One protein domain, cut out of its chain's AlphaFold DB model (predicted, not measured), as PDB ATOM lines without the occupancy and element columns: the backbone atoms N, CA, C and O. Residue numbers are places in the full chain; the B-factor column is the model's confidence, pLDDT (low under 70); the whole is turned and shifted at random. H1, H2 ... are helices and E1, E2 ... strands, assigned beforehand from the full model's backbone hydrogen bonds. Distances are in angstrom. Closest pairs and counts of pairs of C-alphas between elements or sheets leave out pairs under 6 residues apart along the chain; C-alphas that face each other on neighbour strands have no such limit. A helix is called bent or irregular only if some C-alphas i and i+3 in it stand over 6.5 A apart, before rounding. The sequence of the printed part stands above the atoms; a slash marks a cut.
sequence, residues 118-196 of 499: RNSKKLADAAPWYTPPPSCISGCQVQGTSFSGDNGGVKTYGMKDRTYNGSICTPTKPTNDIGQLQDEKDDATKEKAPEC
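This is residues 118 to 196 of the 499 residues of the protein "A coat protein" of Xanthomonas campestris pv. phaseoli (UniProt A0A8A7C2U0). A long two-stranded hairpin of E2 and E3, both strands bent, runs along the length of the domain, with the short strand E1 beside E3 as the third strand of a twisted sheet. One helix, H1, only grazes this sheet with its last residues, 185 to 189, and the unnamed stretch 190 to 196 after it runs back toward the turn of the hairpin. The printed part has 79 residues with three named strands and one named helix, in the order E1, E2, E3, H1, and the sheet's order is E1, E3, E2, antiparallel throughout. The class is mixed, helices and strands. The whole is compact, with a radius of gyration of the C-alphas of 12.9 A, yet elongated in outline, spanning 38 by 23 by 20 A.

The inner strand of the sheet is E3, residues 154 to 168. On it pairs E2, residues 140 to 151, an edge strand; the two are antiparallel, with 168 degrees between their directions, and they form a hairpin over a tight link of 2 residues. Among the C-alphas that face each other are those of Tyr 157 and Ser 148, 4.3 A apart, and those of Ile 168 and Cys 140, 4.6 A apart. N 151 and O 154 are within hydrogen-bond range at 2.8 A, and so are N 141 and O 167 at 2.8 A. E2 bends by 63 degrees at residue 144, and E3 bends by 96 degrees at residue 165. The other edge strand is E1, residues 126 to 129, which is antiparallel to E3 at 148 degrees. The C-alphas of Pro 128 and Gly 158 face each other at 4.4 A, and N 157 and O 129 are within hydrogen-bond range at 2.8 A. The closest C-alphas of E1 and E2 are those of Pro 128 and Ser 148, 7.7 A apart. Outside the named strands, residues 136 to 137 make a short antiparallel pairing with residues 140 to 141 of E2. H1, residues 178 to 189, is on the sheet, but only just, with 5 pairs of C-alphas within 10 A; it only grazes the sheet, with its residues 185 to 189. The closest C-alphas of H1 and E1 are those of Ala 188 and Ala 126, 7.7 A apart. In H1 every O i to N i+4 pair is within hydrogen-bond range.

E3 is the longest strand by residues, with 15, and measures 32.1 A from its first to its last C-alpha; C-alpha 154 is at (25.403, -16.523, -94.580). E2 has 12 residues and measures 30.0 A. E1 has 4 residues and measures 8.4 A, beginning with C-alpha 126 at (33.828, -4.436, -85.854). H1 has 12 residues and measures 17.3 A; it is not bent, and it ends with C-alpha 189 at (40.568, 1.898, -84.754).

The two C-alphas farthest apart are those of Gly 152, in the link between E2 and E3, and Asn 176, in the link between E3 and H1, at 38.8 A. The C-alphas of the first and last printed residues, Arg 118 and Cys 196, are 30.7 A apart. The printed part has no cut. The links E1 to E2, with 10 residues, and E3 to H1, with 9 residues, are short, and no link is long. The mean pLDDT of the printed part is 86.5, and residue 152 is the one printed residue under 70.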
ATOM      1  N   ARG A 118      43.672   3.051 -73.077       89.00
ATOM      2  CA  ARG A 118      43.403   2.833 -74.507       89.00
ATOM      3  C   ARG A 118      42.057   3.393 -74.979       89.00
ATOM      4  O   ARG A 118      41.914   3.678 -76.165       89.00
ATOM      5  N   ASN A 119      41.091   3.616 -74.084       88.69
ATOM      6  CA  ASN A 119      39.821   4.271 -74.431       88.69
ATOM      7  C   ASN A 119      39.969   5.753 -74.825       88.69
ATOM      8  O   ASN A 119      39.004   6.347 -75.304       88.69
ATOM      9  N   SER A 120      41.155   6.351 -74.661       86.62
ATOM     10  CA  SER A 120      41.474   7.685 -75.195       86.62
ATOM     11  C   SER A 120      41.324   7.768 -76.721       86.62
ATOM     12  O   SER A 120      40.998   8.831 -77.251       86.62
ATOM     13  N   LYS A 121      41.500   6.645 -77.431       84.75
ATOM     14  CA  LYS A 121      41.185   6.498 -78.855       84.75
ATOM     15  C   LYS A 121      39.969   5.591 -79.006       84.75
ATOM     16  O   LYS A 121      39.988   4.432 -78.597       84.75
ATOM     17  N   LYS A 122      38.905   6.113 -79.618       85.62
ATOM     18  CA  LYS A 122      37.682   5.341 -79.858       85.62
ATOM     19  C   LYS A 122      37.983   4.168 -80.800       85.62
ATOM     20  O   LYS A 122      38.551   4.365 -81.871       85.62
ATOM     21  N   LEU A 123      37.572   2.963 -80.408       90.44
ATOM     22  CA  LEU A 123      37.594   1.800 -81.292       90.44
ATOM     23  C   LEU A 123      36.549   1.964 -82.397       90.44
ATOM     24  O   LEU A 123      35.436   2.432 -82.147       90.44
ATOM     25  N   ALA A 124      36.891   1.534 -83.608       90.38
ATOM     26  CA  ALA A 124      35.903   1.400 -84.666       90.38
ATOM     27  C   ALA A 124      34.990   0.209 -84.367       90.38
ATOM     28  O   ALA A 124      35.410  -0.770 -83.737       90.38
ATOM     29  N   ASP A 125      33.748   0.262 -84.842       89.94
ATOM     30  CA  ASP A 125      32.866  -0.900 -84.799       89.94
ATOM     31  C   ASP A 125      33.478  -2.049 -85.617       89.94
ATOM     32  O   ASP A 125      34.128  -1.843 -86.645       89.94
ATOM     33  N   ALA A 126      33.304  -3.281 -85.146       86.56
ATOM     34  CA  ALA A 126      33.828  -4.436 -85.854       86.56
ATOM     35  C   ALA A 126      32.974  -4.707 -87.096       86.56
ATOM     36  O   ALA A 126      31.758  -4.879 -86.982       86.56
ATOM     37  N   ALA A 127      33.622  -4.778 -88.263       84.69
ATOM     38  CA  ALA A 127      32.956  -5.194 -89.493       84.69
ATOM     39  C   ALA A 127      32.246  -6.540 -89.307       84.69
ATOM     40  O   ALA A 127      32.799  -7.421 -88.635       84.69
ATOM     41  N   PRO A 128      31.072  -6.720 -89.933       86.00
ATOM     42  CA  PRO A 128      30.433  -8.019 -89.993       86.00
ATOM     43  C   PRO A 128      31.363  -9.015 -90.684       86.00
ATOM     44  O   PRO A 128      31.861  -8.753 -91.776       86.00
ATOM     45  N   TRP A 129      31.603 -10.156 -90.048       86.19
ATOM     46  CA  TRP A 129      32.429 -11.224 -90.604       86.19
ATOM     47  C   TRP A 129      31.856 -12.601 -90.280       86.19
ATOM     48  O   TRP A 129      30.980 -12.737 -89.430       86.19
ATOM     49  N   TYR A 130      32.352 -13.651 -90.928       86.19
ATOM     50  CA  TYR A 130      31.861 -15.023 -90.734       86.19
ATOM     51  C   TYR A 130      32.206 -15.620 -89.361       86.19
ATOM     52  O   TYR A 130      31.669 -16.659 -88.980       86.19
ATOM     53  N   THR A 131      33.074 -14.958 -88.595       86.00
ATOM     54  CA  THR A 131      33.391 -15.322 -87.212       86.00
ATOM     55  C   THR A 131      33.159 -14.143 -86.278       86.00
ATOM     56  O   THR A 131      33.392 -13.003 -86.687       86.00
ATOM     57  N   PRO A 132      32.786 -14.396 -85.011       86.00
ATOM     58  CA  PRO A 132      32.669 -13.346 -84.012       86.00
ATOM     59  C   PRO A 132      33.945 -12.498 -83.914       86.00
ATOM     60  O   PRO A 132      35.049 -13.051 -83.982       86.00
ATOM     61  N   PRO A 133      33.818 -11.172 -83.750       86.56
ATOM     62  CA  PRO A 133      34.975 -10.314 -83.554       86.56
ATOM     63  C   PRO A 133      35.710 -10.683 -82.257       86.56
ATOM     64  O   PRO A 133      35.069 -11.075 -81.277       86.56
ATOM     65  N   PRO A 134      37.049 -10.553 -82.221       86.38
ATOM     66  CA  PRO A 134      37.816 -10.883 -81.032       86.38
ATOM     67  C   PRO A 134      37.454  -9.938 -79.879       86.38
ATOM     68  O   PRO A 134      37.372  -8.718 -80.046       86.38
ATOM     69  N   SER A 135      37.275 -10.515 -78.690       89.25
ATOM     70  CA  SER A 135      37.105  -9.790 -77.424       89.25
ATOM     71  C   SER A 135      38.440  -9.415 -76.775       89.25
ATOM     72  O   SER A 135      38.459  -8.875 -75.672       89.25
ATOM     73  N   CYS A 136      39.555  -9.708 -77.447       91.06
ATOM     74  CA  CYS A 136      40.904  -9.412 -77.000       91.06
ATOM     75  C   CYS A 136      41.676  -8.753 -78.139       91.06
ATOM     76  O   CYS A 136      41.779  -9.357 -79.204       91.06
ATOM     77  N   ILE A 137      42.182  -7.539 -77.917       90.56
ATOM     78  CA  ILE A 137      42.998  -6.802 -78.890       90.56
ATOM     79  C   ILE A 137      44.333  -6.497 -78.245       90.56
ATOM     80  O   ILE A 137      44.383  -5.741 -77.267       90.56
ATOM     81  N   SER A 138      45.403  -7.090 -78.766       88.44
ATOM     82  CA  SER A 138      46.768  -6.893 -78.253       88.44
ATOM     83  C   SER A 138      46.830  -6.985 -76.719       88.44
ATOM     84  O   SER A 138      47.371  -6.098 -76.060       88.44
ATOM     85  N   GLY A 139      46.158  -7.991 -76.147       89.69
ATOM     86  CA  GLY A 139      46.146  -8.306 -74.712       89.69
ATOM     87  C   GLY A 139      45.208  -7.493 -73.821       89.69
ATOM     88  O   GLY A 139      45.151  -7.767 -72.623       89.69
ATOM     89  N   CYS A 140      44.450  -6.541 -74.370       92.56
ATOM     90  CA  CYS A 140      43.408  -5.826 -73.628       92.56
ATOM     91  C   CYS A 140      42.011  -6.290 -74.027       92.56
ATOM     92  O   CYS A 140      41.700  -6.449 -75.212       92.56
ATOM     93  N   GLN A 141      41.161  -6.490 -73.023       93.81
ATOM     94  CA  GLN A 141      39.816  -7.001 -73.213       93.81
ATOM     95  C   GLN A 141      38.880  -5.896 -73.702       93.81
ATOM     96  O   GLN A 141      38.868  -4.766 -73.204       93.81
ATOM     97  N   VAL A 142      38.076  -6.258 -74.693       93.38
ATOM     98  CA  VAL A 142      37.140  -5.380 -75.382       93.38
ATOM     99  C   VAL A 142      35.727  -5.881 -75.143       93.38
ATOM    100  O   VAL A 142      35.432  -7.069 -75.268       93.38
ATOM    101  N   GLN A 143      34.848  -4.942 -74.824       91.19
ATOM    102  CA  GLN A 143      33.416  -5.140 -74.674       91.19
ATOM    103  C   GLN A 143      32.664  -4.298 -75.707       91.19
ATOM    104  O   GLN A 143      33.204  -3.348 -76.275       91.19
ATOM    105  N   GLY A 144      31.407  -4.645 -75.954       90.62
ATOM    106  CA  GLY A 144      30.536  -3.929 -76.877       90.62
ATOM    107  C   GLY A 144      29.196  -4.636 -77.024       90.62
ATOM    108  O   GLY A 144      28.942  -5.665 -76.397       90.62
ATOM    109  N   THR A 145      28.332  -4.090 -77.875       90.25
ATOM    110  CA  THR A 145      27.056  -4.729 -78.209       90.25
ATOM    111  C   THR A 145      27.271  -5.673 -79.383       90.25
ATOM    112  O   THR A 145      27.454  -5.232 -80.520       90.25
ATOM    113  N   SER A 146      27.260  -6.975 -79.107       89.62
ATOM    114  CA  SER A 146      27.339  -7.995 -80.153       89.62
ATOM    115  C   SER A 146      26.057  -8.025 -80.984       89.62
ATOM    116  O   SER A 146      24.942  -7.958 -80.451       89.62
ATOM    117  N   PHE A 147      26.222  -8.160 -82.292       90.00
ATOM    118  CA  PHE A 147      25.123  -8.425 -83.203       90.00
ATOM    119  C   PHE A 147      25.526  -9.507 -84.201       90.00
ATOM    120  O   PHE A 147      26.700  -9.702 -84.512       90.00
ATOM    121  N   SER A 148      24.535 -10.219 -84.714       89.19
ATOM    122  CA  SER A 148      24.718 -11.125 -85.842       89.19
ATOM    123  C   SER A 148      23.533 -11.007 -86.775       89.19
ATOM    124  O   SER A 148      22.423 -10.738 -86.321       89.19
ATOM    125  N   GLY A 149      23.726 -11.259 -88.057       84.31
ATOM    126  CA  GLY A 149      22.627 -11.259 -89.008       84.31
ATOM    127  C   GLY A 149      22.843 -12.252 -90.128       84.31
ATOM    128  O   GLY A 149      23.969 -12.677 -90.380       84.31
ATOM    129  N   ASP A 150      21.754 -12.620 -90.785       82.06
ATOM    130  CA  ASP A 150      21.818 -13.297 -92.073       82.06
ATOM    131  C   ASP A 150      22.084 -12.266 -93.179       82.06
ATOM    132  O   ASP A 150      21.407 -11.235 -93.240       82.06
ATOM    133  N   ASN A 151      23.094 -12.526 -94.009       77.31
ATOM    134  CA  ASN A 151      23.400 -11.774 -95.219       77.31
ATOM    135  C   ASN A 151      23.470 -12.755 -96.392       77.31
ATOM    136  O   ASN A 151      24.434 -13.511 -96.509       77.31
ATOM    137  N   GLY A 152      22.424 -12.799 -97.220       69.25
ATOM    138  CA  GLY A 152      22.373 -13.706 -98.372       69.25
ATOM    139  C   GLY A 152      22.517 -15.190 -98.008       69.25
ATOM    140  O   GLY A 152      23.178 -15.930 -98.731       69.25
ATOM    141  N   GLY A 153      21.949 -15.626 -96.877       72.56
ATOM    142  CA  GLY A 153      22.034 -17.008 -96.392       72.56
ATOM    143  C   GLY A 153      23.302 -17.336 -95.599       72.56
ATOM    144  O   GLY A 153      23.468 -18.472 -95.150       72.56
ATOM    145  N   VAL A 154      24.205 -16.367 -95.411       79.31
ATOM    146  CA  VAL A 154      25.403 -16.523 -94.580       79.31
ATOM    147  C   VAL A 154      25.249 -15.720 -93.296       79.31
ATOM    148  O   VAL A 154      25.012 -14.511 -93.314       79.31
ATOM    149  N   LYS A 155      25.436 -16.380 -92.151       85.75
ATOM    150  CA  LYS A 155      25.466 -15.692 -90.860       85.75
ATOM    151  C   LYS A 155      26.772 -14.908 -90.721       85.75
ATOM    152  O   LYS A 155      27.858 -15.482 -90.788       85.75
ATOM    153  N   THR A 156      26.658 -13.613 -90.455       89.00
ATOM    154  CA  THR A 156      27.789 -12.745 -90.112       89.00
ATOM    155  C   THR A 156      27.633 -12.190 -88.700       89.00
ATOM    156  O   THR A 156      26.531 -12.139 -88.147       89.00
ATOM    157  N   TYR A 157      28.753 -11.801 -88.104       89.62
ATOM    158  CA  TYR A 157      28.882 -11.358 -86.725       89.62
ATOM    159  C   TYR A 157      29.643 -10.042 -86.685       89.62
ATOM    160  O   TYR A 157      30.687  -9.914 -87.318       89.62
ATOM    161  N   GLY A 158      29.155  -9.096 -85.896       90.88
ATOM    162  CA  GLY A 158      29.826  -7.833 -85.643       90.88
ATOM    163  C   GLY A 158      29.652  -7.395 -84.196       90.88
ATOM    164  O   GLY A 158      28.998  -8.053 -83.380       90.88
ATOM    165  N   MET A 159      30.286  -6.282 -83.855       91.00
ATOM    166  CA  MET A 159      30.189  -5.700 -82.523       91.00
ATOM    167  C   MET A 159      30.294  -4.190 -82.632       91.00
ATOM    168  O   MET A 159      31.284  -3.679 -83.156       91.00
ATOM    169  N   LYS A 160      29.281  -3.498 -82.118       89.88
ATOM    170  CA  LYS A 160      29.217  -2.037 -82.109       89.88
ATOM    171  C   LYS A 160      29.500  -1.470 -80.723       89.88
ATOM    172  O   LYS A 160      29.405  -2.195 -79.728       89.88
ATOM    173  N   ASP A 161      29.799  -0.178 -80.668       89.44
ATOM    174  CA  ASP A 161      30.074   0.561 -79.430       89.44
ATOM    175  C   ASP A 161      31.227  -0.076 -78.636       89.44
ATOM    176  O   ASP A 161      31.153  -0.300 -77.425       89.44
ATOM    177  N   ARG A 162      32.290  -0.437 -79.361       91.56
ATOM    178  CA  ARG A 162      33.434  -1.165 -78.808       91.56
ATOM    179  C   ARG A 162      34.228  -0.271 -77.862       91.56
ATOM    180  O   ARG A 162      34.595   0.847 -78.214       91.56
ATOM    181  N   THR A 163      34.527  -0.783 -76.672       92.50
ATOM    182  CA  THR A 163      35.353  -0.108 -75.660       92.50
ATOM    183  C   THR A 163      36.237  -1.114 -74.937       92.50
ATOM    184  O   THR A 163      35.894  -2.292 -74.831       92.50
ATOM    185  N   TYR A 164      37.380  -0.664 -74.432       93.38
ATOM    186  CA  TYR A 164      38.197  -1.462 -73.529       93.38
ATOM    187  C   TYR A 164      37.583  -1.436 -72.128       93.38
ATOM    188  O   TYR A 164      37.246  -0.370 -71.616       93.38
ATOM    189  N   ASN A 165      37.457  -2.592 -71.478       92.88
ATOM    190  CA  ASN A 165      36.916  -2.666 -70.112       92.88
ATOM    191  C   ASN A 165      37.999  -2.485 -69.023       92.88
ATOM    192  O   ASN A 165      37.702  -2.588 -67.837       92.88
ATOM    193  N   GLY A 166      39.255  -2.263 -69.427       91.06
ATOM    194  CA  GLY A 166      40.408  -2.122 -68.536       91.06
ATOM    195  C   GLY A 166      41.044  -3.434 -68.070       91.06
ATOM    196  O   GLY A 166      42.088  -3.398 -67.429       91.06
ATOM    197  N   SER A 167      40.460  -4.585 -68.406       93.00
ATOM    198  CA  SER A 167      41.005  -5.899 -68.065       93.00
ATOM    199  C   SER A 167      41.968  -6.405 -69.138       93.00
ATOM    200  O   SER A 167      41.870  -6.044 -70.313       93.00
ATOM    201  N   ILE A 168      42.885  -7.278 -68.728       93.06
ATOM    202  CA  ILE A 168      43.764  -8.027 -69.629       93.06
ATOM    203  C   ILE A 168      43.086  -9.302 -70.135       93.06
ATOM    204  O   ILE A 168      42.182  -9.847 -69.502       93.06
ATOM    205  N   CYS A 169      43.547  -9.801 -71.274       92.06
ATOM    206  CA  CYS A 169      43.088 -11.050 -71.867       92.06
ATOM    207  C   CYS A 169      44.227 -11.739 -72.614       92.06
ATOM    208  O   CYS A 169      45.195 -11.108 -73.034       92.06
ATOM    209  N   THR A 170      44.106 -13.051 -72.806       86.44
ATOM    210  CA  THR A 170      45.055 -13.800 -73.633       86.44
ATOM    211  C   THR A 170      44.661 -13.655 -75.106       86.44
ATOM    212  O   THR A 170      43.551 -14.059 -75.464       86.44
ATOM    213  N   PRO A 171      45.521 -13.089 -75.973       77.38
ATOM    214  CA  PRO A 171      45.197 -12.910 -77.384       77.38
ATOM    215  C   PRO A 171      45.066 -14.257 -78.102       77.38
ATOM    216  O   PRO A 171      45.834 -15.187 -77.862       77.38
ATOM    217  N   THR A 172      44.113 -14.347 -79.033       71.06
ATOM    218  CA  THR A 172      43.846 -15.567 -79.819       71.06
ATOM    219  C   THR A 172      45.009 -15.930 -80.749       71.06
ATOM    220  O   THR A 172      45.193 -17.096 -81.091       71.06
ATOM    221  N   LYS A 173      45.804 -14.934 -81.160       73.06
ATOM    222  CA  LYS A 173      47.030 -15.096 -81.953       73.06
ATOM    223  C   LYS A 173      48.198 -14.445 -81.210       73.06
ATOM    224  O   LYS A 173      48.547 -13.307 -81.505       73.06
ATOM    225  N   PRO A 174      48.774 -15.124 -80.210       71.56
ATOM    226  CA  PRO A 174      49.839 -14.537 -79.416       71.56
ATOM    227  C   PRO A 174      51.107 -14.401 -80.277       71.56
ATOM    228  O   PRO A 174      51.483 -15.322 -81.007       71.56
ATOM    229  N   THR A 175      51.765 -13.244 -80.203       79.81
ATOM    230  CA  THR A 175      52.938 -12.894 -81.016       79.81
ATOM    231  C   THR A 175      54.057 -12.337 -80.140       79.81
ATOM    232  O   THR A 175      53.797 -11.775 -79.080       79.81
ATOM    233  N   ASN A 176      55.305 -12.537 -80.573       80.31
ATOM    234  CA  ASN A 176      56.496 -11.937 -79.956       80.31
ATOM    235  C   ASN A 176      56.912 -10.641 -80.673       80.31
ATOM    236  O   ASN A 176      57.909 -10.024 -80.307       80.31
ATOM    237  N   ASP A 177      56.191 -10.271 -81.731       83.62
ATOM    238  CA  ASP A 177      56.472  -9.109 -82.555       83.62
ATOM    239  C   ASP A 177      55.610  -7.932 -82.095       83.62
ATOM    240  O   ASP A 177      54.393  -7.914 -82.284       83.62
ATOM    241  N   ILE A 178      56.259  -6.940 -81.485       83.31
ATOM    242  CA  ILE A 178      55.604  -5.711 -81.032       83.31
ATOM    243  C   ILE A 178      54.948  -4.946 -82.191       83.31
ATOM    244  O   ILE A 178      53.900  -4.337 -81.998       83.31
ATOM    245  N   GLY A 179      55.507  -5.025 -83.407       83.62
ATOM    246  CA  GLY A 179      54.935  -4.386 -84.591       83.62
ATOM    247  C   GLY A 179      53.565  -4.961 -84.938       83.62
ATOM    248  O   GLY A 179      52.635  -4.208 -85.199       83.62
ATOM    249  N   GLN A 180      53.395  -6.281 -84.819       85.31
ATOM    250  CA  GLN A 180      52.104  -6.938 -85.053       85.31
ATOM    251  C   GLN A 180      51.048  -6.545 -84.014       85.31
ATOM    252  O   GLN A 180      49.880  -6.381 -84.362       85.31
ATOM    253  N   LEU A 181      51.446  -6.371 -82.749       85.00
ATOM    254  CA  LEU A 181      50.537  -5.901 -81.697       85.00
ATOM    255  C   LEU A 181      50.085  -4.460 -81.947       85.00
ATOM    256  O   LEU A 181      48.922  -4.127 -81.701       85.00
ATOM    257  N   GLN A 182      50.987  -3.623 -82.458       85.38
ATOM    258  CA  GLN A 182      50.682  -2.244 -82.815       85.38
ATOM    259  C   GLN A 182      49.793  -2.169 -84.065       85.38
ATOM    260  O   GLN A 182      48.814  -1.424 -84.067       85.38
ATOM    261  N   ASP A 183      50.052  -2.997 -85.080       87.25
ATOM    262  CA  ASP A 183      49.207  -3.116 -86.273       87.25
ATOM    263  C   ASP A 183      47.781  -3.559 -85.916       87.25
ATOM    264  O   ASP A 183      46.809  -3.031 -86.458       87.25
ATOM    265  N   GLU A 184      47.635  -4.500 -84.977       86.19
ATOM    266  CA  GLU A 184      46.333  -4.964 -84.488       86.19
ATOM    267  C   GLU A 184      45.569  -3.847 -83.752       86.19
ATOM    268  O   GLU A 184      44.366  -3.665 -83.970       86.19
ATOM    269  N   LYS A 185      46.264  -3.044 -82.933       87.06
ATOM    270  CA  LYS A 185      45.695  -1.846 -82.284       87.06
ATOM    271  C   LYS A 185      45.237  -0.818 -83.312       87.06
ATOM    272  O   LYS A 185      44.128  -0.293 -83.202       87.06
ATOM    273  N   ASP A 186      46.070  -0.542 -84.305       86.44
ATOM    274  CA  ASP A 186      45.770   0.442 -85.335       86.44
ATOM    275  C   ASP A 186      44.598  -0.028 -86.211       86.44
ATOM    276  O   ASP A 186      43.675   0.750 -86.465       86.44
ATOM    277  N   ASP A 187      44.561  -1.305 -86.613       86.62
ATOM    278  CA  ASP A 187      43.428  -1.905 -87.334       86.62
ATOM    279  C   ASP A 187      42.120  -1.835 -86.537       86.62
ATOM    280  O   ASP A 187      41.062  -1.553 -87.098       86.62
ATOM    281  N   ALA A 188      42.180  -2.009 -85.215       86.25
ATOM    282  CA  ALA A 188      41.006  -1.932 -84.350       86.25
ATOM    283  C   ALA A 188      40.346  -0.539 -84.309       86.25
ATOM    284  O   ALA A 188      39.170  -0.434 -83.946       86.25
ATOM    285  N   THR A 189      41.076   0.515 -84.683       87.31
ATOM    286  CA  THR A 189      40.568   1.898 -84.754       87.31
ATOM    287  C   THR A 189      40.109   2.317 -86.149       87.31
ATOM    288  O   THR A 189      39.488   3.368 -86.294       87.31
ATOM    289  N   LYS A 190      40.381   1.510 -87.183       87.38
ATOM    290  CA  LYS A 190      40.012   1.831 -88.566       87.38
ATOM    291  C   LYS A 190      38.563   1.454 -88.837       87.38
ATOM    292  O   LYS A 190      38.143   0.324 -88.587       87.38
ATOM    293  N   GLU A 191      37.808   2.394 -89.398       83.50
ATOM    294  CA  GLU A 191      36.473   2.108 -89.917       83.50
ATOM    295  C   GLU A 191      36.566   1.090 -91.054       83.50
ATOM    296  O   GLU A 191      37.388   1.210 -91.965       83.50
ATOM    297  N   LYS A 192      35.720   0.065 -90.981       84.00
ATOM    298  CA  LYS A 192      35.701  -1.029 -91.947       84.00
ATOM    299  C   LYS A 192      34.516  -0.875 -92.897       84.00
ATOM    300  O   LYS A 192      33.489  -0.299 -92.545       84.00
ATOM    301  N   ALA A 193      34.669  -1.385 -94.115       83.62
ATOM    302  CA  ALA A 193      33.605  -1.362 -95.110       83.62
ATOM    303  C   ALA A 193      32.408  -2.235 -94.671       83.62
ATOM    304  O   ALA A 193      32.587  -3.174 -93.889       83.62
ATOM    305  N   PRO A 194      31.186  -1.937 -95.149       84.94
ATOM    306  CA  PRO A 194      30.046  -2.827 -94.963       84.94
ATOM    307  C   PRO A 194      30.249  -4.147 -95.717       84.94
ATOM    308  O   PRO A 194      30.846  -4.168 -96.791       84.94
ATOM    309  N   GLU A 195      29.691  -5.225 -95.174       88.00
ATOM    310  CA  GLU A 195      29.659  -6.531 -95.832       88.00
ATOM    311  C   GLU A 195      28.388  -6.627 -96.672       88.00
ATOM    312  O   GLU A 195      27.281  -6.547 -96.130       88.00
ATOM    313  N   CYS A 196      28.532  -6.789 -97.986       87.56
ATOM    314  CA  CYS A 196      27.412  -6.837 -98.920       87.56
ATOM    315  C   CYS A 196      27.294  -8.205 -99.595       87.56
ATOM    316  O   CYS A 196      28.287  -8.784-100.029       87.56
TER     317      CYS A 196